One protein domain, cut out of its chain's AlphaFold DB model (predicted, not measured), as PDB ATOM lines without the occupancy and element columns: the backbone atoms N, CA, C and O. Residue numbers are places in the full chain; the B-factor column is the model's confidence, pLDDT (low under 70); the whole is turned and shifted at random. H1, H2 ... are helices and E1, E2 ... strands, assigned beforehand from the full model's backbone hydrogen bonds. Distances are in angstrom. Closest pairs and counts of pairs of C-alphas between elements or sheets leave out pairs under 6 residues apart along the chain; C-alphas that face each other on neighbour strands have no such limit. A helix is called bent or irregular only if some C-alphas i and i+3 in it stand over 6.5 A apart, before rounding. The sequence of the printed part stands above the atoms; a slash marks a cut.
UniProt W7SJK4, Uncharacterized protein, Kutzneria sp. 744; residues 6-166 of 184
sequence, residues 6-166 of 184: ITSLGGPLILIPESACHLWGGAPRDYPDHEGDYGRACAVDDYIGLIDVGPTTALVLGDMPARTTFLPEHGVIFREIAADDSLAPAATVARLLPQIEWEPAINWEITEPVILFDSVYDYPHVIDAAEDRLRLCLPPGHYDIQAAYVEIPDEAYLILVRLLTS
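What this domain is: This is residues 6 to 166 of the 184 residues of an uncharacterized protein of Kutzneria sp. 744 (UniProt W7SJK4). A sandwich of two five-stranded sheets face to face makes the body, one sheet curled like part of a barrel; H1 and H2 cover one face of the other, H3 packs on the curled one, and residues 29 to 34 stick out. The 161 printed residues hold E1 H1 H2 E2 E3 E4 E5 H3 E6 E7 H4 E8 E9 E10 in that order. The sheets run E4 E5 E10 E9 E6 and E2 E3 E1 E7 E8, both antiparallel, and the class is mixed, helices and strands. The whole is compact, with a radius of gyration of the C-alphas of 15.3 A and spans of 45 by 32 by 28 A.

Where its parts are: Find C-alpha 141 at (325.170, -17.108, 44.781); from there E9 runs 32.5 A to residue 152. E10, residues 156 to 165, runs 27.7 A and ends at C-alpha 165, (322.585, -19.599, 39.099). Their sheet also holds E4, residues 67 to 71, E5, 76 to 83, 17.2 A, which bends by 62 degrees at residue 80, and E6, 106 to 110. In the other sheet, E1 begins at C-alpha 13, (303.606, -14.463, 48.372), and ends at 17; look next for E2, 48 to 53, 15.7 A, E3, 56 to 61, 16.6 A, E7, 114 to 118, and E8, 133 to 136. The helices are H1, 18 to 23, H2, 36 to 42, H3, 89 to 96, and H4, 123 to 128.

How they stand to each other: Start at the hairpin E9 and E10, where N 148 and O 160 are 2.9 A apart, within hydrogen-bond range; so are N 77 and O 161 of E5 and E10, 2.8 A. The parts of the two sheets that face each other are 10.5 A centre to centre, their strands at 7 degrees. At the edge strands, the closest C-alphas of E2 and E6, Gly 49 and Ile 106, are 7.5 A apart, and those of E4 and E8, Phe 70 and Leu 136, 7.7 A. In the other sheet, N 15 and O 59 of E3 and E1 are within range at 2.8 A. H1 and H2 are on the same face of it, two layers, at heights over the sheet of 7.4 A and 8.3 A. E1, H1 H2, E2 form a split strand-helix-strand unit, two strands running the same way with E3 between them, its crossover left-handed. H4 only grazes that sheet and touches H1, about perpendicular at 78 degrees, with the C-alphas of His 22 and Tyr 123 closest, 5.7 A. H3 is on the curled sheet; its closest C-alpha to E4 is Ala 90, 6.7 A from that of Leu 71. Every O i to N i+4 pair is within range in H2, H3 and H4; irregular H1, with C-alphas 19 and 22 at 7.3 A, has 0 of 2, and 1 of 3 O i to N i+3 pairs.

The domain as a whole: The C-alphas farthest apart, Asp 30 and Pro 98, are 47.3 A apart. The printed part has no cut. The link H1 to H2 is long, with 12 residues; look there for residues 30 to 34, whose pLDDT is under 70, against a mean of 92.6 for the printed part.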
ATOM      1  N   ILE A   6     301.829 -24.110  49.933       94.69
ATOM      2  CA  ILE A   6     301.335 -22.942  50.656       94.69
ATOM      3  C   ILE A   6     300.307 -22.209  49.795       94.69
ATOM      4  O   ILE A   6     300.330 -22.303  48.563       94.69
ATOM      5  N   THR A   7     299.422 -21.453  50.428       90.62
ATOM      6  CA  THR A   7     298.431 -20.602  49.758       90.62
ATOM      7  C   THR A   7     298.483 -19.199  50.329       90.62
ATOM      8  O   THR A   7     298.844 -19.033  51.489       90.62
ATOM      9  N   SER A   8     298.091 -18.206  49.532       86.69
ATOM     10  CA  SER A   8     297.846 -16.860  50.052       86.69
ATOM     11  C   SER A   8     296.365 -16.665  50.386       86.69
ATOM     12  O   SER A   8     295.494 -17.262  49.749       86.69
ATOM     13  N   LEU A   9     296.088 -15.771  51.331       83.44
ATOM     14  CA  LEU A   9     294.778 -15.199  51.631       83.44
ATOM     15  C   LEU A   9     294.292 -14.167  50.593       83.44
ATOM     16  O   LEU A   9     293.258 -13.531  50.802       83.44
ATOM     17  N   GLY A  10     294.998 -14.017  49.471       78.38
ATOM     18  CA  GLY A  10     294.586 -13.188  48.334       78.38
ATOM     19  C   GLY A  10     295.559 -12.068  47.973       78.38
ATOM     20  O   GLY A  10     295.213 -11.237  47.139       78.38
ATOM     21  N   GLY A  11     296.739 -12.040  48.593       86.31
ATOM     22  CA  GLY A  11     297.830 -11.133  48.259       86.31
ATOM     23  C   GLY A  11     299.033 -11.860  47.646       86.31
ATOM     24  O   GLY A  11     298.985 -13.063  47.371       86.31
ATOM     25  N   PRO A  12     300.142 -11.143  47.423       94.50
ATOM     26  CA  PRO A  12     301.361 -11.760  46.933       94.50
ATOM     27  C   PRO A  12     301.975 -12.682  47.990       94.50
ATOM     28  O   PRO A  12     301.877 -12.455  49.198       94.50
ATOM     29  N   LEU A  13     302.679 -13.709  47.528       97.00
ATOM     30  CA  LEU A  13     303.606 -14.463  48.372       97.00
ATOM     31  C   LEU A  13     304.989 -13.819  48.271       97.00
ATOM     32  O   LEU A  13     305.338 -13.266  47.229       97.00
ATOM     33  N   ILE A  14     305.799 -13.916  49.321       97.56
ATOM     34  CA  ILE A  14     307.149 -13.339  49.328       97.56
ATOM     35  C   ILE A  14     308.197 -14.362  49.725       97.56
ATOM     36  O   ILE A  14     307.930 -15.227  50.553       97.56
ATOM     37  N   LEU A  15     309.395 -14.228  49.161       98.31
ATOM     38  CA  LEU A  15     310.606 -14.909  49.593       98.31
ATOM     39  C   LEU A  15     311.572 -13.888  50.166       98.31
ATOM     40  O   LEU A  15     311.995 -12.969  49.470       98.31
ATOM     41  N   ILE A  16     311.967 -14.081  51.415       98.00
ATOM     42  CA  ILE A  16     312.866 -13.174  52.128       98.00
ATOM     43  C   ILE A  16     313.998 -13.975  52.784       98.00
ATOM     44  O   ILE A  16     313.746 -15.084  53.264       98.00
ATOM     45  N   PRO A  17     315.246 -13.471  52.810       98.00
ATOM     46  CA  PRO A  17     316.325 -14.114  53.557       98.00
ATOM     47  C   PRO A  17     315.937 -14.355  55.016       98.00
ATOM     48  O   PRO A  17     315.354 -13.486  55.667       98.00
ATOM     49  N   GLU A  18     316.244 -15.547  55.529       97.69
ATOM     50  CA  GLU A  18     315.786 -16.002  56.846       97.69
ATOM     51  C   GLU A  18     316.192 -15.047  57.976       97.69
ATOM     52  O   GLU A  18     315.407 -14.808  58.898       97.69
ATOM     53  N   SER A  19     317.383 -14.439  57.895       96.88
ATOM     54  CA  SER A  19     317.832 -13.466  58.894       96.88
ATOM     55  C   SER A  19     317.038 -12.158  58.861       96.88
ATOM     56  O   SER A  19     316.931 -11.487  59.887       96.88
ATOM     57  N   ALA A  20     316.439 -11.807  57.722       97.19
ATOM     58  CA  ALA A  20     315.703 -10.567  57.512       97.19
ATOM     59  C   ALA A  20     314.193 -10.700  57.742       97.19
ATOM     60  O   ALA A  20     313.513  -9.680  57.810       97.19
ATOM     61  N   CYS A  21     313.655 -11.910  57.930       97.25
ATOM     62  CA  CYS A  21     312.216 -12.113  58.108       97.25
ATOM     63  C   CYS A  21     311.598 -11.246  59.221       97.25
ATOM     64  O   CYS A  21     310.493 -10.739  59.072       97.25
ATOM     65  N   HIS A  22     312.321 -11.020  60.323       95.38
ATOM     66  CA  HIS A  22     311.861 -10.188  61.443       95.38
ATOM     67  C   HIS A  22     311.656  -8.701  61.093       95.38
ATOM     68  O   HIS A  22     311.060  -7.970  61.882       95.38
ATOM     69  N   LEU A  23     312.180  -8.250  59.951       95.88
ATOM     70  CA  LEU A  23     312.005  -6.895  59.436       95.88
ATOM     71  C   LEU A  23     310.719  -6.749  58.613       95.88
ATOM     72  O   LEU A  23     310.350  -5.620  58.310       95.88
ATOM     73  N   TRP A  24     310.057  -7.856  58.258       96.31
ATOM     74  CA  TRP A  24     308.793  -7.849  57.526       96.31
ATOM     75  C   TRP A  24     307.603  -7.666  58.474       96.31
ATOM     76  O   TRP A  24     307.305  -8.535  59.300       96.31
ATOM     77  N   GLY A  25     306.915  -6.536  58.339       93.06
ATOM     78  CA  GLY A  25     305.792  -6.115  59.176       93.06
ATOM     79  C   GLY A  25     304.405  -6.536  58.685       93.06
ATOM     80  O   GLY A  25     303.428  -6.265  59.379       93.06
ATOM     81  N   GLY A  26     304.299  -7.183  57.520       92.25
ATOM     82  CA  GLY A  26     303.020  -7.634  56.969       92.25
ATOM     83  C   GLY A  26     302.076  -6.496  56.570       92.25
ATOM     84  O   GLY A  26     302.504  -5.395  56.200       92.25
ATOM     85  N   ALA A  27     300.771  -6.770  56.624       89.44
ATOM     86  CA  ALA A  27     299.734  -5.776  56.377       89.44
ATOM     87  C   ALA A  27     299.590  -4.803  57.564       89.44
ATOM     88  O   ALA A  27     299.570  -5.234  58.724       89.44
ATOM     89  N   PRO A  28     299.463  -3.485  57.311       80.62
ATOM     90  CA  PRO A  28     299.320  -2.500  58.376       80.62
ATOM     91  C   PRO A  28     298.050  -2.768  59.194       80.62
ATOM     92  O   PRO A  28     296.949  -2.845  58.654       80.62
ATOM     93  N   ARG A  29     298.203  -2.884  60.519       71.31
ATOM     94  CA  ARG A  29     297.087  -3.187  61.435       71.31
ATOM     95  C   ARG A  29     296.170  -1.987  61.696       71.31
ATOM     96  O   ARG A  29     294.966  -2.170  61.833       71.31
ATOM     97  N   ASP A  30     296.738  -0.778  61.737       67.69
ATOM     98  CA  ASP A  30     296.056   0.405  62.291       67.69
ATOM     99  C   ASP A  30     296.022   1.637  61.360       67.69
ATOM    100  O   ASP A  30     295.257   2.566  61.615       67.69
ATOM    101  N   TYR A  31     296.832   1.677  60.292       58.94
ATOM    102  CA  TYR A  31     296.998   2.871  59.447       58.94
ATOM    103  C   TYR A  31     296.936   2.536  57.950       58.94
ATOM    104  O   TYR A  31     297.963   2.186  57.371       58.94
ATOM    105  N   PRO A  32     295.765   2.680  57.303       58.00
ATOM    106  CA  PRO A  32     295.588   2.354  55.886       58.00
ATOM    107  C   PRO A  32     296.305   3.325  54.930       58.00
ATOM    108  O   PRO A  32     296.480   2.999  53.762       58.00
ATOM    109  N   ASP A  33     296.735   4.496  55.416       56.78
ATOM    110  CA  ASP A  33     297.444   5.504  54.609       56.78
ATOM    111  C   ASP A  33     298.953   5.215  54.469       56.78
ATOM    112  O   ASP A  33     299.641   5.857  53.675       56.78
ATOM    113  N   HIS A  34     299.485   4.258  55.237       63.56
ATOM    114  CA  HIS A  34     300.830   3.730  55.040       63.56
ATOM    115  C   HIS A  34     300.739   2.462  54.200       63.56
ATOM    116  O   HIS A  34     300.156   1.476  54.638       63.56
ATOM    117  N   GLU A  35     301.373   2.475  53.028       74.88
ATOM    118  CA  GLU A  35     301.462   1.310  52.140       74.88
ATOM    119  C   GLU A  35     301.977   0.060  52.889       74.88
ATOM    120  O   GLU A  35     301.464  -1.043  52.704       74.88
ATOM    121  N   GLY A  36     302.919   0.243  53.823       86.69
ATOM    122  CA  GLY A  36     303.479  -0.851  54.619       86.69
ATOM    123  C   GLY A  36     304.244  -1.856  53.758       86.69
ATOM    124  O   GLY A  36     304.477  -1.640  52.573       86.69
ATOM    125  N   ASP A  37     304.666  -2.967  54.351       93.44
ATOM    126  CA  ASP A  37     305.398  -3.995  53.610       93.44
ATOM    127  C   ASP A  37     304.482  -4.747  52.641       93.44
ATOM    128  O   ASP A  37     304.815  -4.901  51.466       93.44
ATOM    129  N   TYR A  38     303.285  -5.114  53.102       93.12
ATOM    130  CA  TYR A  38     302.269  -5.744  52.263       93.12
ATOM    131  C   TYR A  38     301.888  -4.898  51.043       93.12
ATOM    132  O   TYR A  38     301.875  -5.415  49.931       93.12
ATOM    133  N   GLY A  39     301.625  -3.596  51.214       92.25
ATOM    134  CA  GLY A  39     301.256  -2.734  50.088       92.25
ATOM    135  C   GLY A  39     302.379  -2.611  49.060       92.25
ATOM    136  O   GLY A  39     302.101  -2.710  47.869       92.25
ATOM    137  N   ARG A  40     303.644  -2.524  49.506       93.75
ATOM    138  CA  ARG A  40     304.810  -2.498  48.605       93.75
ATOM    139  C   ARG A  40     304.931  -3.786  47.800       93.75
ATOM    140  O   ARG A  40     305.332  -3.738  46.643       93.75
ATOM    141  N   ALA A  41     304.595  -4.933  48.394       95.06
ATOM    142  CA  ALA A  41     304.520  -6.188  47.654       95.06
ATOM    143  C   ALA A  41     303.342  -6.195  46.668       95.06
ATOM    144  O   ALA A  41     303.506  -6.636  45.538       95.06
ATOM    145  N   CYS A  42     302.173  -5.681  47.059       93.06
ATOM    146  CA  CYS A  42     301.011  -5.576  46.172       93.06
ATOM    147  C   CYS A  42     301.220  -4.615  44.994       93.06
ATOM    148  O   CYS A  42     300.557  -4.774  43.978       93.06
ATOM    149  N   ALA A  43     302.116  -3.634  45.114       92.81
ATOM    150  CA  ALA A  43     302.461  -2.712  44.033       92.81
ATOM    151  C   ALA A  43     303.364  -3.334  42.945       92.81
ATOM    152  O   ALA A  43     303.718  -2.659  41.979       92.81
ATOM    153  N   VAL A  44     303.780  -4.597  43.097       93.19
ATOM    154  CA  VAL A  44     304.484  -5.342  42.047       93.19
ATOM    155  C   VAL A  44     303.459  -5.870  41.043       93.19
ATOM    156  O   VAL A  44     302.781  -6.857  41.311       93.19
ATOM    157  N   ASP A  45     303.382  -5.216  39.882       86.62
ATOM    158  CA  ASP A  45     302.400  -5.521  38.827       86.62
ATOM    159  C   ASP A  45     302.770  -6.742  37.947       86.62
ATOM    160  O   ASP A  45     301.914  -7.283  37.247       86.62
ATOM    161  N   ASP A  46     304.034  -7.181  37.958       91.06
ATOM    162  CA  ASP A  46     304.531  -8.321  37.169       91.06
ATOM    163  C   ASP A  46     304.472  -9.654  37.948       91.06
ATOM    164  O   ASP A  46     304.225  -9.706  39.155       91.06
ATOM    165  N   TYR A  47     304.759 -10.781  37.280       94.19
ATOM    166  CA  TYR A  47     304.786 -12.098  37.936       94.19
ATOM    167  C   TYR A  47     305.818 -12.210  39.063       94.19
ATOM    168  O   TYR A  47     305.638 -13.024  39.980       94.19
ATOM    169  N   ILE A  48     306.896 -11.431  38.975       96.81
ATOM    170  CA  ILE A  48     307.973 -11.358  39.958       96.81
ATOM    171  C   ILE A  48     308.498  -9.927  40.095       96.81
ATOM    172  O   ILE A  48     308.564  -9.186  39.120       96.81
ATOM    173  N   GLY A  49     308.954  -9.569  41.294       96.75
ATOM    174  CA  GLY A  49     309.624  -8.294  41.556       96.75
ATOM    175  C   GLY A  49     310.545  -8.371  42.767       96.75
ATOM    176  O   GLY A  49     310.345  -9.209  43.642       96.75
ATOM    177  N   LEU A  50     311.561  -7.506  42.832       97.31
ATOM    178  CA  LEU A  50     312.393  -7.349  44.028       97.31
ATOM    179  C   LEU A  50     312.026  -6.064  44.760       97.31
ATOM    180  O   LEU A  50     311.942  -5.000  44.147       97.31
ATOM    181  N   ILE A  51     311.873  -6.168  46.077       97.00
ATOM    182  CA  ILE A  51     311.661  -5.025  46.965       97.00
ATOM    183  C   ILE A  51     312.664  -5.052  48.112       97.00
ATOM    184  O   ILE A  51     313.061  -6.119  48.582       97.00
ATOM    185  N   ASP A  52     313.048  -3.876  48.597       96.88
ATOM    186  CA  ASP A  52     313.953  -3.761  49.738       96.88
ATOM    187  C   ASP A  52     313.259  -4.178  51.043       96.88
ATOM    188  O   ASP A  52     312.128  -3.769  51.334       96.88
ATOM    189  N   VAL A  53     313.965  -4.937  51.878       95.81
ATOM    190  CA  VAL A  53     313.588  -5.241  53.260       95.81
ATOM    191  C   VAL A  53     314.809  -5.028  54.151       95.81
ATOM    192  O   VAL A  53     315.700  -5.870  54.265       95.81
ATOM    193  N   GLY A  54     314.875  -3.843  54.761       92.69
ATOM    194  CA  GLY A  54     316.060  -3.400  55.490       92.69
ATOM    195  C   GLY A  54     317.302  -3.377  54.584       92.69
ATOM    196  O   GLY A  54     317.281  -2.679  53.575       92.69
ATOM    197  N   PRO A  55     318.396  -4.085  54.932       93.12
ATOM    198  CA  PRO A  55     319.625  -4.109  54.138       93.12
ATOM    199  C   PRO A  55     319.640  -5.182  53.035       93.12
ATOM    200  O   PRO A  55     320.677  -5.373  52.403       93.12
ATOM    201  N   THR A  56     318.550  -5.931  52.845       95.50
ATOM    202  CA  THR A  56     318.450  -7.002  51.844       95.50
ATOM    203  C   THR A  56     317.226  -6.807  50.951       95.50
ATOM    204  O   THR A  56     316.501  -5.827  51.099       95.50
ATOM    205  N   THR A  57     316.987  -7.735  50.029       97.69
ATOM    206  CA  THR A  57     315.833  -7.725  49.131       97.69
ATOM    207  C   THR A  57     314.980  -8.973  49.320       97.69
ATOM    208  O   THR A  57     315.497 -10.070  49.550       97.69
ATOM    209  N   ALA A  58     313.670  -8.810  49.176       97.88
ATOM    210  CA  ALA A  58     312.711  -9.897  49.077       97.88
ATOM    211  C   ALA A  58     312.226 -10.039  47.631       97.88
ATOM    212  O   ALA A  58     312.011  -9.040  46.941       97.88
ATOM    213  N   LEU A  59     312.034 -11.280  47.193       98.25
ATOM    214  CA  LEU A  59     311.369 -11.605  45.937       98.25
ATOM    215  C   LEU A  59     309.867 -11.706  46.184       98.25
ATOM    216  O   LEU A  59     309.404 -12.572  46.923       98.25
ATOM    217  N   VAL A  60     309.112 -10.832  45.540       97.75
ATOM    218  CA  VAL A  60     307.656 -10.869  45.487       97.75
ATOM    219  C   VAL A  60     307.245 -11.800  44.356       97.75
ATOM    220  O   VAL A  60     307.744 -11.684  43.238       97.75
ATOM    221  N   LEU A  61     306.335 -12.725  44.647       96.62
ATOM    222  CA  LEU A  61     305.593 -13.478  43.648       96.62
ATOM    223  C   LEU A  61     304.273 -12.734  43.445       96.62
ATOM    224  O   LEU A  61     303.504 -12.638  44.401       96.62
ATOM    225  N   GLY A  62     304.039 -12.222  42.232       86.25
ATOM    226  CA  GLY A  62     302.932 -11.313  41.897       86.25
ATOM    227  C   GLY A  62     301.570 -11.756  42.437       86.25
ATOM    228  O   GLY A  62     301.361 -12.938  42.716       86.25
ATOM    229  N   ASP A  63     300.647 -10.812  42.574       83.38
ATOM    230  CA  ASP A  63     299.417 -10.905  43.377       83.38
ATOM    231  C   ASP A  63     298.399 -11.985  42.960       83.38
ATOM    232  O   ASP A  63     297.498 -12.312  43.732       83.38
ATOM    233  N   MET A  64     298.560 -12.581  41.776       86.56
ATOM    234  CA  MET A  64     297.707 -13.660  41.286       86.56
ATOM    235  C   MET A  64     297.592 -14.809  42.309       86.56
ATOM    236  O   MET A  64     298.590 -15.492  42.586       86.56
ATOM    237  N   PRO A  65     296.382 -15.090  42.838       86.75
ATOM    238  CA  PRO A  65     296.181 -16.175  43.787       86.75
ATOM    239  C   PRO A  65     296.565 -17.518  43.166       86.75
ATOM    240  O   PRO A  65     296.025 -17.922  42.136       86.75
ATOM    241  N   ALA A  66     297.510 -18.213  43.795       93.12
ATOM    242  CA  ALA A  66     297.992 -19.500  43.317       93.12
ATOM    243  C   ALA A  66     298.529 -20.348  44.472       93.12
ATOM    244  O   ALA A  66     299.341 -19.874  45.278       93.12
ATOM    245  N   ARG A  67     298.131 -21.626  44.527       94.19
ATOM    246  CA  ARG A  67     298.775 -22.578  45.439       94.19
ATOM    247  C   ARG A  67     300.215 -22.769  44.984       94.19
ATOM    248  O   ARG A  67     300.477 -22.947  43.797       94.19
ATOM    249  N   THR A  68     301.154 -22.690  45.910       97.25
ATOM    250  CA  THR A  68     302.569 -22.550  45.575       97.25
ATOM    251  C   THR A  68     303.406 -23.608  46.272       97.25
ATOM    252  O   THR A  68     303.224 -23.888  47.454       97.25
ATOM    253  N   THR A  69     304.338 -24.203  45.537       97.00
ATOM    254  CA  THR A  69     305.350 -25.111  46.079       97.00
ATOM    255  C   THR A  69     306.715 -24.854  45.449       97.00
ATOM    256  O   THR A  69     306.826 -24.159  44.439       97.00
ATOM    257  N   PHE A  70     307.766 -25.417  46.039       97.38
ATOM    258  CA  PHE A  70     309.117 -25.377  45.495       97.38
ATOM    259  C   PHE A  70     309.568 -26.777  45.073       97.38
ATOM    260  O   PHE A  70     309.478 -27.729  45.848       97.38
ATOM    261  N   LEU A  71     310.083 -26.875  43.849       96.50
ATOM    262  CA  LEU A  71     310.612 -28.089  43.235       96.50
ATOM    263  C   LEU A  71     312.145 -27.975  43.159       96.50
ATOM    264  O   LEU A  71     312.678 -27.448  42.172       96.50
ATOM    265  N   PRO A  72     312.875 -28.414  44.204       93.62
ATOM    266  CA  PRO A  72     314.319 -28.209  44.313       93.62
ATOM    267  C   PRO A  72     315.108 -28.871  43.182       93.62
ATOM    268  O   PRO A  72     316.100 -28.311  42.728       93.62
ATOM    269  N   GLU A  73     314.658 -30.022  42.678       92.12
ATOM    270  CA  GLU A  73     315.287 -30.739  41.564       92.12
ATOM    271  C   GLU A  73     315.298 -29.948  40.247       92.12
ATOM    272  O   GLU A  73     316.104 -30.227  39.358       92.12
ATOM    273  N   HIS A  74     314.412 -28.958  40.122       93.94
ATOM    274  CA  HIS A  74     314.287 -28.112  38.941       93.94
ATOM    275  C   HIS A  74     314.691 -26.657  39.198       93.94
ATOM    276  O   HIS A  74     314.818 -25.900  38.234       93.94
ATOM    277  N   GLY A  75     314.886 -26.264  40.462       95.44
ATOM    278  CA  GLY A  75     315.067 -24.862  40.841       95.44
ATOM    279  C   GLY A  75     313.858 -24.012  40.448       95.44
ATOM    280  O   GLY A  75     314.024 -22.903  39.950       95.44
ATOM    281  N   VAL A  76     312.644 -24.556  40.593       97.38
ATOM    282  CA  VAL A  76     311.401 -23.906  40.154       97.38
ATOM    283  C   VAL A  76     310.437 -23.768  41.322       97.38
ATOM    284  O   VAL A  76     310.126 -24.743  42.002       97.38
ATOM    285  N   ILE A  77     309.926 -22.560  41.520       97.81
ATOM    286  CA  ILE A  77     308.707 -22.318  42.281       97.81
ATOM    287  C   ILE A  77     307.536 -22.547  41.327       97.81
ATOM    288  O   ILE A  77     307.420 -21.912  40.277       97.81
ATOM    289  N   PHE A  78     306.694 -23.502  41.692       97.44
ATOM    290  CA  PHE A  78     305.526 -23.908  40.937       97.44
ATOM    291  C   PHE A  78     304.301 -23.246  41.554       97.44
ATOM    292  O   PHE A  78     303.927 -23.583  42.680       97.44
ATOM    293  N   ARG A  79     303.695 -22.300  40.835       96.88
ATOM    294  CA  ARG A  79     302.468 -21.627  41.255       96.88
ATOM    295  C   ARG A  79     301.324 -22.109  40.380       96.88
ATOM    296  O   ARG A  79     301.344 -21.939  39.164       96.88
ATOM    297  N   GLU A  80     300.328 -22.710  40.999       95.81
ATOM    298  CA  GLU A  80     299.155 -23.226  40.315       95.81
ATOM    299  C   GLU A  80     297.943 -22.359  40.615       95.81
ATOM    300  O   GLU A  80     297.494 -22.270  41.760       95.81
ATOM    301  N   ILE A  81     297.421 -21.731  39.566       94.69
ATOM    302  CA  ILE A  81     296.202 -20.923  39.628       94.69
ATOM    303  C   ILE A  81     294.990 -21.858  39.581       94.69
ATOM    304  O   ILE A  81     294.058 -21.727  40.371       94.69
ATOM    305  N   ALA A  82     295.028 -22.829  38.669       92.81
ATOM    306  CA  ALA A  82     294.070 -23.919  38.582       92.81
ATOM    307  C   ALA A  82     294.721 -25.115  37.882       92.81
ATOM    308  O   ALA A  82     295.466 -24.923  36.921       92.81
ATOM    309  N   ALA A  83     294.420 -26.332  38.322       91.56
ATOM    310  CA  ALA A  83     294.763 -27.549  37.598       91.56
ATOM    311  C   ALA A  83     293.766 -28.674  37.884       91.56
ATOM    312  O   ALA A  83     293.035 -28.641  38.875       91.56
ATOM    313  N   ASP A  84     293.781 -29.685  37.022       86.94
ATOM    314  CA  ASP A  84     293.192 -30.993  37.296       86.94
ATOM    315  C   ASP A  84     293.892 -31.679  38.491       86.94
ATOM    316  O   ASP A  84     295.109 -31.570  38.676       86.94
ATOM    317  N   ASP A  85     293.132 -32.435  39.289       83.00
ATOM    318  CA  ASP A  85     293.618 -33.165  40.470       83.00
ATOM    319  C   ASP A  85     294.727 -34.189  40.154       83.00
ATOM    320  O   ASP A  85     295.488 -34.592  41.039       83.00
ATOM    321  N   SER A  86     294.829 -34.635  38.900       84.62
ATOM    322  CA  SER A  86     295.835 -35.589  38.425       84.62
ATOM    323  C   SER A  86     297.188 -34.959  38.080       84.62
ATOM    324  O   SER A  86     298.151 -35.687  37.811       84.62
ATOM    325  N   LEU A  87     297.298 -33.627  38.098       89.25
ATOM    326  CA  LEU A  87     298.519 -32.934  37.714       89.25
ATOM    327  C   LEU A  87     299.665 -33.220  38.700       89.25
ATOM    328  O   LEU A  87     299.597 -32.910  39.888       89.25
ATOM    329  N   ALA A  88     300.767 -33.772  38.189       92.56
ATOM    330  CA  ALA A  88     301.979 -34.033  38.963       92.56
ATOM    331  C   ALA A  88     303.024 -32.920  38.728       92.56
ATOM    332  O   ALA A  88     303.650 -32.912  37.665       92.56
ATOM    333  N   PRO A  89     303.292 -32.017  39.698       93.75
ATOM    334  CA  PRO A  89     304.085 -30.803  39.462       93.75
ATOM    335  C   PRO A  89     305.474 -31.054  38.870       93.75
ATOM    336  O   PRO A  89     305.826 -30.462  37.854       93.75
ATOM    337  N   ALA A  90     306.253 -31.974  39.450       94.06
ATOM    338  CA  ALA A  90     307.610 -32.268  38.983       94.06
ATOM    339  C   ALA A  90     307.629 -32.820  37.546       94.06
ATOM    340  O   ALA A  90     308.419 -32.379  36.713       94.06
ATOM    341  N   ALA A  91     306.716 -33.742  37.220       93.62
ATOM    342  CA  ALA A  91     306.605 -34.291  35.869       93.62
ATOM    343  C   ALA A  91     306.157 -33.223  34.857       93.62
ATOM    344  O   ALA A  91     306.690 -33.155  33.747       93.62
ATOM    345  N   THR A  92     305.220 -32.360  35.256       94.62
ATOM    346  CA  THR A  92     304.759 -31.223  34.456       94.62
ATOM    347  C   THR A  92     305.899 -30.244  34.180       94.62
ATOM    348  O   THR A  92     306.143 -29.913  33.021       94.62
ATOM    349  N   VAL A  93     306.670 -29.849  35.196       95.31
ATOM    350  CA  VAL A  93     307.830 -28.962  35.020       95.31
ATOM    351  C   VAL A  93     308.884 -29.600  34.123       95.31
ATOM    352  O   VAL A  93     309.301 -28.974  33.150       95.31
ATOM    353  N   ALA A  94     309.263 -30.857  34.361       94.81
ATOM    354  CA  ALA A  94     310.239 -31.557  33.526       94.81
ATOM    355  C   ALA A  94     309.844 -31.577  32.035       94.81
ATOM    356  O   ALA A  94     310.703 -31.429  31.165       94.81
ATOM    357  N   ARG A  95     308.545 -31.720  31.742       94.44
ATOM    358  CA  ARG A  95     307.994 -31.680  30.380       94.44
ATOM    359  C   ARG A  95     308.013 -30.273  29.772       94.44
ATOM    360  O   ARG A  95     308.302 -30.139  28.582       94.44
ATOM    361  N   LEU A  96     307.670 -29.248  30.550       93.75
ATOM    362  CA  LEU A  96     307.463 -27.886  30.046       93.75
ATOM    363  C   LEU A  96     308.750 -27.062  29.933       93.75
ATOM    364  O   LEU A  96     308.862 -26.270  29.005       93.75
ATOM    365  N   LEU A  97     309.734 -27.261  30.820       92.06
ATOM    366  CA  LEU A  97     310.958 -26.441  30.890       92.06
ATOM    367  C   LEU A  97     311.633 -26.131  29.536       92.06
ATOM    368  O   LEU A  97     312.060 -24.991  29.360       92.06
ATOM    369  N   PRO A  98     311.760 -27.078  28.582       91.12
ATOM    370  CA  PRO A  98     312.413 -26.810  27.297       91.12
ATOM    371  C   PRO A  98     311.592 -25.959  26.320       91.12
ATOM    372  O   PRO A  98     312.126 -25.549  25.294       91.12
ATOM    373  N   GLN A  99     310.301 -25.770  26.589       92.50
ATOM    374  CA  GLN A  99     309.319 -25.189  25.666       92.50
ATOM    375  C   GLN A  99     308.863 -23.791  26.097       92.50
ATOM    376  O   GLN A  99     308.202 -23.104  25.328       92.50
ATOM    377  N   ILE A 100     309.183 -23.397  27.329       94.50
ATOM    378  CA  ILE A 100     308.738 -22.136  27.911       94.50
ATOM    379  C   ILE A 100     309.580 -20.986  27.368       94.50
ATOM    380  O   ILE A 100     310.812 -21.001  27.451       94.50
ATOM    381  N   GLU A 101     308.889 -19.966  26.877       92.69
ATOM    382  CA  GLU A 101     309.451 -18.638  26.686       92.69
ATOM    383  C   GLU A 101     309.409 -17.907  28.030       92.69
ATOM    384  O   GLU A 101     308.349 -17.732  28.625       92.69
ATOM    385  N   TRP A 102     310.585 -17.554  28.541       95.00
ATOM    386  CA  TRP A 102     310.740 -16.924  29.849       95.00
ATOM    387  C   TRP A 102     310.778 -15.408  29.715       95.00
ATOM    388  O   TRP A 102     311.438 -14.881  28.815       95.00
ATOM    389  N   GLU A 103     310.141 -14.714  30.652       91.12
ATOM    390  CA  GLU A 103     310.282 -13.269  30.780       91.12
ATOM    391  C   GLU A 103     311.704 -12.879  31.225       91.12
ATOM    392  O   GLU A 103     312.443 -13.709  31.784       91.12
ATOM    393  N   PRO A 104     312.134 -11.631  30.940       83.56
ATOM    394  CA  PRO A 104     313.453 -11.142  31.314       83.56
ATOM    395  C   PRO A 104     313.776 -11.362  32.792       83.56
ATOM    396  O   PRO A 104     312.923 -11.241  33.668       83.56
ATOM    397  N   ALA A 105     315.041 -11.685  33.055       89.62
ATOM    398  CA  ALA A 105     315.481 -12.051  34.388       89.62
ATOM    399  C   ALA A 105     315.627 -10.839  35.316       89.62
ATOM    400  O   ALA A 105     316.135  -9.787  34.916       89.62
ATOM    401  N   ILE A 106     315.297 -11.045  36.589       95.06
ATOM    402  CA  ILE A 106     315.718 -10.186  37.695       95.06
ATOM    403  C   ILE A 106     316.923 -10.840  38.372       95.06
ATOM    404  O   ILE A 106     316.924 -12.043  38.621       95.06
ATOM    405  N   ASN A 107     317.957 -10.053  38.666       96.50
ATOM    406  CA  ASN A 107     319.148 -10.546  39.352       96.50
ATOM    407  C   ASN A 107     318.943 -10.446  40.863       96.50
ATOM    408  O   ASN A 107     318.667  -9.357  41.366       96.50
ATOM    409  N   TRP A 108     319.121 -11.551  41.580       97.38
ATOM    410  CA  TRP A 108     318.987 -11.599  43.033       97.38
ATOM    411  C   TRP A 108     320.195 -12.284  43.673       97.38
ATOM    412  O   TRP A 108     320.568 -13.395  43.300       97.38
ATOM    413  N   GLU A 109     320.819 -11.622  44.644       96.69
ATOM    414  CA  GLU A 109     321.865 -12.227  45.462       96.69
ATOM    415  C   GLU A 109     321.235 -12.985  46.636       96.69
ATOM    416  O   GLU A 109     320.530 -12.408  47.465       96.69
ATOM    417  N   ILE A 110     321.516 -14.284  46.721       96.50
ATOM    418  CA  ILE A 110     321.078 -15.151  47.815       96.50
ATOM    419  C   ILE A 110     322.323 -15.591  48.575       96.50
ATOM    420  O   ILE A 110     323.208 -16.228  48.011       96.50
ATOM    421  N   THR A 111     322.410 -15.264  49.861       96.12
ATOM    422  CA  THR A 111     323.575 -15.598  50.705       96.12
ATOM    423  C   THR A 111     323.258 -16.634  51.782       96.12
ATOM    424  O   THR A 111     324.163 -17.210  52.386       96.12
ATOM    425  N   GLU A 112     321.975 -16.904  51.995       96.88
ATOM    426  CA  GLU A 112     321.441 -17.777  53.032       96.88
ATOM    427  C   GLU A 112     320.079 -18.352  52.600       96.88
ATOM    428  O   GLU A 112     319.533 -17.936  51.575       96.88
ATOM    429  N   PRO A 113     319.506 -19.312  53.348       97.75
ATOM    430  CA  PRO A 113     318.163 -19.806  53.075       97.75
ATOM    431  C   PRO A 113     317.122 -18.686  53.074       97.75
ATOM    432  O   PRO A 113     317.165 -17.778  53.903       97.75
ATOM    433  N   VAL A 114     316.155 -18.791  52.166       98.31
ATOM    434  CA  VAL A 114     315.043 -17.839  52.060       98.31
ATOM    435  C   VAL A 114     313.748 -18.501  52.513       98.31
ATOM    436  O   VAL A 114     313.533 -19.697  52.287       98.31
ATOM    437  N   ILE A 115     312.892 -17.733  53.178       98.25
ATOM    438  CA  ILE A 115     311.597 -18.187  53.670       98.25
ATOM    439  C   ILE A 115     310.513 -17.630  52.765       98.25
ATOM    440  O   ILE A 115     310.426 -16.423  52.566       98.25
ATOM    441  N   LEU A 116     309.704 -18.536  52.232       98.19
ATOM    442  CA  LEU A 116     308.542 -18.255  51.414       98.19
ATOM    443  C   LEU A 116     307.278 -18.350  52.274       98.19
ATOM    444  O   LEU A 116     307.029 -19.412  52.846       98.19
ATOM    445  N   PHE A 117     306.497 -17.275  52.366       97.00
ATOM    446  CA  PHE A 117     305.241 -17.226  53.125       97.00
ATOM    447  C   PHE A 117     304.282 -16.149  52.585       97.00
ATOM    448  O   PHE A 117     304.628 -15.401  51.665       97.00
ATOM    449  N   ASP A 118     303.067 -16.100  53.137       95.75
ATOM    450  CA  ASP A 118     302.052 -15.104  52.778       95.75
ATOM    451  C   ASP A 118     302.401 -13.708  53.309       95.75
ATOM    452  O   ASP A 118     302.548 -13.501  54.514       95.75
ATOM    453  N   SER A 119     302.519 -12.740  52.399       95.31
ATOM    454  CA  SER A 119     303.012 -11.392  52.697       95.31
ATOM    455  C   SER A 119     302.114 -10.595  53.639       95.31
ATOM    456  O   SER A 119     302.570  -9.613  54.227       95.31
ATOM    457  N   VAL A 120     300.852 -11.007  53.800       93.06
ATOM    458  CA  VAL A 120     299.896 -10.363  54.709       93.06
ATOM    459  C   VAL A 120     300.344 -10.445  56.171       93.06
ATOM    460  O   VAL A 120     300.044  -9.547  56.960       93.06
ATOM    461  N   TYR A 121     301.091 -11.487  56.536       93.81
ATOM    462  CA  TYR A 121     301.513 -11.725  57.908       93.81
ATOM    463  C   TYR A 121     302.867 -11.090  58.207       93.81
ATOM    464  O   TYR A 121     303.785 -11.122  57.389       93.81
ATOM    465  N   ASP A 122     303.021 -10.562  59.420       93.94
ATOM    466  CA  ASP A 122     304.352 -10.341  59.981       93.94
ATOM    467  C   ASP A 122     305.010 -11.685  60.331       93.94
ATOM    468  O   ASP A 122     304.340 -12.685  60.608       93.94
ATOM    469  N   TYR A 123     306.341 -11.734  60.307       93.38
ATOM    470  CA  TYR A 123     307.035 -13.004  60.516       93.38
ATOM    471  C   TYR A 123     306.855 -13.622  61.914       93.38
ATOM    472  O   TYR A 123     306.738 -14.848  61.996       93.38
ATOM    473  N   PRO A 124     306.805 -12.853  63.021       93.06
ATOM    474  CA  PRO A 124     306.437 -13.412  64.319       93.06
ATOM    475  C   PRO A 124     305.107 -14.174  64.279       93.06
ATOM    476  O   PRO A 124     305.044 -15.300  64.767       93.06
ATOM    477  N   HIS A 125     304.080 -13.626  63.623       92.44
ATOM    478  CA  HIS A 125     302.795 -14.298  63.459       92.44
ATOM    479  C   HIS A 125     302.910 -15.600  62.661       92.44
ATOM    480  O   HIS A 125     302.357 -16.612  63.084       92.44
ATOM    481  N   VAL A 126     303.688 -15.608  61.571       92.50
ATOM    482  CA  VAL A 126     303.941 -16.823  60.773       92.50
ATOM    483  C   VAL A 126     304.470 -17.968  61.643       92.50
ATOM    484  O   VAL A 126     304.090 -19.126  61.466       92.50
ATOM    485  N   ILE A 127     305.345 -17.660  62.603       92.94
ATOM    486  CA  ILE A 127     305.913 -18.658  63.514       92.94
ATOM    487  C   ILE A 127     304.933 -19.030  64.630       92.94
ATOM    488  O   ILE A 127     304.708 -20.220  64.858       92.94
ATOM    489  N   ASP A 128     304.349 -18.043  65.307       93.19
ATOM    490  CA  ASP A 128     303.521 -18.246  66.500       93.19
ATOM    491  C   ASP A 128     302.191 -18.945  66.183       93.19
ATOM    492  O   ASP A 128     301.736 -19.792  66.955       93.19
ATOM    493  N   ALA A 129     301.579 -18.615  65.042       90.88
ATOM    494  CA  ALA A 129     300.348 -19.240  64.561       90.88
ATOM    495  C   ALA A 129     300.601 -20.508  63.725       90.88
ATOM    496  O   ALA A 129     299.653 -21.200  63.363       90.88
ATOM    497  N   ALA A 130     301.872 -20.852  63.481       89.81
ATOM    498  CA  ALA A 130     302.283 -21.963  62.627       89.81
ATOM    499  C   ALA A 130     301.675 -21.888  61.215       89.81
ATOM    500  O   ALA A 130     301.265 -22.908  60.661       89.81
ATOM    501  N   GLU A 131     301.654 -20.683  60.642       92.31
ATOM    502  CA  GLU A 131     301.220 -20.462  59.264       92.31
ATOM    503  C   GLU A 131     302.130 -21.211  58.280       92.31
ATOM    504  O   GLU A 131     303.323 -21.471  58.528       92.31
ATOM    505  N   ASP A 132     301.545 -21.539  57.134       93.19
ATOM    506  CA  ASP A 132     302.223 -22.235  56.054       93.19
ATOM    507  C   ASP A 132     303.414 -21.419  55.530       93.19
ATOM    508  O   ASP A 132     303.311 -20.244  55.172       93.19
ATOM    509  N   ARG A 133     304.577 -22.071  55.461       95.56
ATOM    510  CA  ARG A 133     305.806 -21.494  54.910       95.56
ATOM    511  C   ARG A 133     306.702 -22.564  54.312       95.56
ATOM    512  O   ARG A 133     306.710 -23.711  54.764       95.56
ATOM    513  N   LEU A 134     307.540 -22.170  53.361       97.06
ATOM    514  CA  LEU A 134     308.606 -23.009  52.821       97.06
ATOM    515  C   LEU A 134     309.961 -22.389  53.127       97.06
ATOM    516  O   LEU A 134     310.155 -21.190  52.979       97.06
ATOM    517  N   ARG A 135     310.923 -23.223  53.514       96.75
ATOM    518  CA  ARG A 135     312.320 -22.819  53.667       96.75
ATOM    519  C   ARG A 135     313.121 -23.358  52.494       96.75
ATOM    520  O   ARG A 135     313.292 -24.571  52.371       96.75
ATOM    521  N   LEU A 136     313.608 -22.468  51.638       97.12
ATOM    522  CA  LEU A 136     314.369 -22.819  50.447       97.12
ATOM    523  C   LEU A 136     315.864 -22.749  50.769       97.12
ATOM    524  O   LEU A 136     316.445 -21.675  50.912       97.12
ATOM    525  N   CYS A 137     316.493 -23.918  50.879       95.62
ATOM    526  CA  CYS A 137     317.933 -24.059  51.095       95.62
ATOM    527  C   CYS A 137     318.683 -24.016  49.757       95.62
ATOM    528  O   CYS A 137     319.121 -25.050  49.250       95.62
ATOM    529  N   LEU A 138     318.795 -22.827  49.172       93.88
ATOM    530  CA  LEU A 138     319.535 -22.604  47.933       93.88
ATOM    531  C   LEU A 138     321.033 -22.414  48.231       93.88
ATOM    532  O   LEU A 138     321.377 -21.839  49.268       93.88
ATOM    533  N   PRO A 139     321.942 -22.895  47.364       94.38
ATOM    534  CA  PRO A 139     323.350 -22.525  47.447       94.38
ATOM    535  C   PRO A 139     323.530 -20.998  47.409       94.38
ATOM    536  O   PRO A 139     322.879 -20.337  46.608       94.38
ATOM    537  N   PRO A 140     324.428 -20.417  48.219       95.88
ATOM    538  CA  PRO A 140     324.737 -18.999  48.099       95.88
ATOM    539  C   PRO A 140     325.266 -18.642  46.702       95.88
ATOM    540  O   PRO A 140     326.133 -19.341  46.170       95.88
ATOM    541  N   GLY A 141     324.779 -17.552  46.114       96.06
ATOM    542  CA  GLY A 141     325.170 -17.108  44.781       96.06
ATOM    543  C   GLY A 141     324.290 -16.000  44.208       96.06
ATOM    544  O   GLY A 141     323.328 -15.550  44.827       96.06
ATOM    545  N   HIS A 142     324.640 -15.573  42.995       96.44
ATOM    546  CA  HIS A 142     323.799 -14.699  42.183       96.44
ATOM    547  C   HIS A 142     322.851 -15.557  41.356       96.44
ATOM    548  O   HIS A 142     323.275 -16.559  40.765       96.44
ATOM    549  N   TYR A 143     321.587 -15.161  41.348       97.19
ATOM    550  CA  TYR A 143     320.525 -15.858  40.657       97.19
ATOM    551  C   TYR A 143     319.858 -14.970  39.618       97.19
ATOM    552  O   TYR A 143     319.454 -13.849  39.919       97.19
ATOM    553  N   ASP A 144     319.664 -15.533  38.430       97.06
ATOM    554  CA  ASP A 144     318.770 -15.010  37.412       97.06
ATOM    555  C   ASP A 144     317.387 -15.617  37.671       97.06
ATOM    556  O   ASP A 144     317.174 -16.827  37.513       97.06
ATOM    557  N   ILE A 145     316.457 -14.781  38.123       97.62
ATOM    558  CA  ILE A 145     315.082 -15.170  38.424       97.62
ATOM    559  C   ILE A 145     314.212 -14.837  37.222       97.62
ATOM    560  O   ILE A 145     314.142 -13.682  36.813       97.62
ATOM    561  N   GLN A 146     313.542 -15.841  36.670       97.19
ATOM    562  CA  GLN A 146     312.675 -15.690  35.502       97.19
ATOM    563  C   GLN A 146     311.274 -16.194  35.815       97.19
ATOM    564  O   GLN A 146     311.127 -17.149  36.577       97.19
ATOM    565  N   ALA A 147     310.261 -15.610  35.184       97.06
ATOM    566  CA  ALA A 147     308.881 -16.060  35.299       97.06
ATOM    567  C   ALA A 147     308.291 -16.413  33.932       97.06
ATOM    568  O   ALA A 147     308.761 -15.944  32.895       97.06
ATOM    569  N   ALA A 148     307.277 -17.268  33.940       96.81
ATOM    570  CA  ALA A 148     306.455 -17.537  32.776       96.81
ATOM    571  C   ALA A 148     305.052 -17.957  33.200       96.81
ATOM    572  O   ALA A 148     304.887 -18.809  34.080       96.81
ATOM    573  N   TYR A 149     304.053 -17.409  32.520       95.81
ATOM    574  CA  TYR A 149     302.702 -17.941  32.547       95.81
ATOM    575  C   TYR A 149     302.573 -19.081  31.541       95.81
ATOM    576  O   TYR A 149     302.989 -18.961  30.389       95.81
ATOM    577  N   VAL A 150     302.004 -20.199  31.981       96.31
ATOM    578  CA  VAL A 150     301.812 -21.381  31.147       96.31
ATOM    579  C   VAL A 150     300.364 -21.823  31.214       96.31
ATOM    580  O   VAL A 150     299.848 -22.169  32.277       96.31
ATOM    581  N   GLU A 151     299.745 -21.878  30.044       95.44
ATOM    582  CA  GLU A 151     298.459 -22.518  29.833       95.44
ATOM    583  C   GLU A 151     298.685 -23.916  29.255       95.44
ATOM    584  O   GLU A 151     299.338 -24.095  28.223       95.44
ATOM    585  N   ILE A 152     298.154 -24.920  29.943       93.31
ATOM    586  CA  ILE A 152     298.053 -26.287  29.451       93.31
ATOM    587  C   ILE A 152     296.570 -26.502  29.140       93.31
ATOM    588  O   ILE A 152     295.780 -26.595  30.084       93.31
ATOM    589  N   PRO A 153     296.178 -26.538  27.852       90.88
ATOM    590  CA  PRO A 153     294.775 -26.599  27.459       90.88
ATOM    591  C   PRO A 153     294.025 -27.713  28.185       90.88
ATOM    592  O   PRO A 153     294.503 -28.844  28.232       90.88
ATOM    593  N   ASP A 154     292.874 -27.363  28.758       87.75
ATOM    594  CA  ASP A 154     291.990 -28.248  29.529       87.75
ATOM    595  C   ASP A 154     292.614 -28.910  30.779       87.75
ATOM    596  O   ASP A 154     291.935 -29.673  31.462       87.75
ATOM    597  N   GLU A 155     293.871 -28.604  31.120       91.94
ATOM    598  CA  GLU A 155     294.601 -29.247  32.219       91.94
ATOM    599  C   GLU A 155     294.973 -28.271  33.339       91.94
ATOM    600  O   GLU A 155     294.723 -28.578  34.504       91.94
ATOM    601  N   ALA A 156     295.614 -27.135  33.029       95.31
ATOM    602  CA  ALA A 156     296.131 -26.230  34.058       95.31
ATOM    603  C   ALA A 156     296.484 -24.819  33.574       95.31
ATOM    604  O   ALA A 156     296.896 -24.609  32.435       95.31
ATOM    605  N   TYR A 157     296.448 -23.881  34.517       96.19
ATOM    606  CA  TYR A 157     296.987 -22.531  34.409       96.19
ATOM    607  C   TYR A 157     298.032 -22.325  35.502       96.19
ATOM    608  O   TYR A 157     297.736 -22.428  36.700       96.19
ATOM    609  N   LEU A 158     299.263 -22.051  35.086       96.75
ATOM    610  CA  LEU A 158     300.435 -22.043  35.951       96.75
ATOM    611  C   LEU A 158     301.209 -20.736  35.806       96.75
ATOM    612  O   LEU A 158     301.292 -20.170  34.720       96.75
ATOM    613  N   ILE A 159     301.860 -20.321  36.886       96.62
ATOM    614  CA  ILE A 159     302.997 -19.403  36.836       96.62
ATOM    615  C   ILE A 159     304.208 -20.185  37.336       96.62
ATOM    616  O   ILE A 159     304.220 -20.710  38.451       96.62
ATOM    617  N   LEU A 160     305.236 -20.289  36.506       97.69
ATOM    618  CA  LEU A 160     306.493 -20.923  36.877       97.69
ATOM    619  C   LEU A 160     307.526 -19.839  37.118       97.69
ATOM    620  O   LEU A 160     307.714 -18.976  36.267       97.69
ATOM    621  N   VAL A 161     308.206 -19.901  38.260       97.75
ATOM    622  CA  VAL A 161     309.325 -19.009  38.571       97.75
ATOM    623  C   VAL A 161     310.581 -19.846  38.712       97.75
ATOM    624  O   VAL A 161     310.648 -20.745  39.546       97.75
ATOM    625  N   ARG A 162     311.575 -19.584  37.871       96.88
ATOM    626  CA  ARG A 162     312.822 -20.340  37.808       96.88
ATOM    627  C   ARG A 162     313.955 -19.555  38.441       96.88
ATOM    628  O   ARG A 162     314.114 -18.375  38.158       96.88
ATOM    629  N   LEU A 163     314.756 -20.244  39.246       96.38
ATOM    630  CA  LEU A 163     315.935 -19.716  39.912       96.38
ATOM    631  C   LEU A 163     317.173 -20.358  39.286       96.38
ATOM    632  O   LEU A 163     317.494 -21.514  39.566       96.38
ATOM    633  N   LEU A 164     317.852 -19.622  38.409       94.19
ATOM    634  CA  LEU A 164     319.068 -20.080  37.739       94.19
ATOM    635  C   LEU A 164     320.280 -19.453  38.403       94.19
ATOM    636  O   LEU A 164     320.292 -18.250  38.607       94.19
ATOM    637  N   THR A 165     321.324 -20.229  38.696       92.12
ATOM    638  CA  THR A 165     322.585 -19.599  39.099       92.12
ATOM    639  C   THR A 165     323.151 -18.840  37.897       92.12
ATOM    640  O   THR A 165     323.252 -19.407  36.806       92.12
ATOM    641  N   SER A 166     323.546 -17.575  38.060       79.12
ATOM    642  CA  SER A 166     324.015 -16.726  36.946       79.12
ATOM    643  C   SER A 166     325.315 -17.249  36.285       79.12
ATOM    644  O   SER A 166     325.782 -16.707  35.285       79.12
TER     645      SER A 166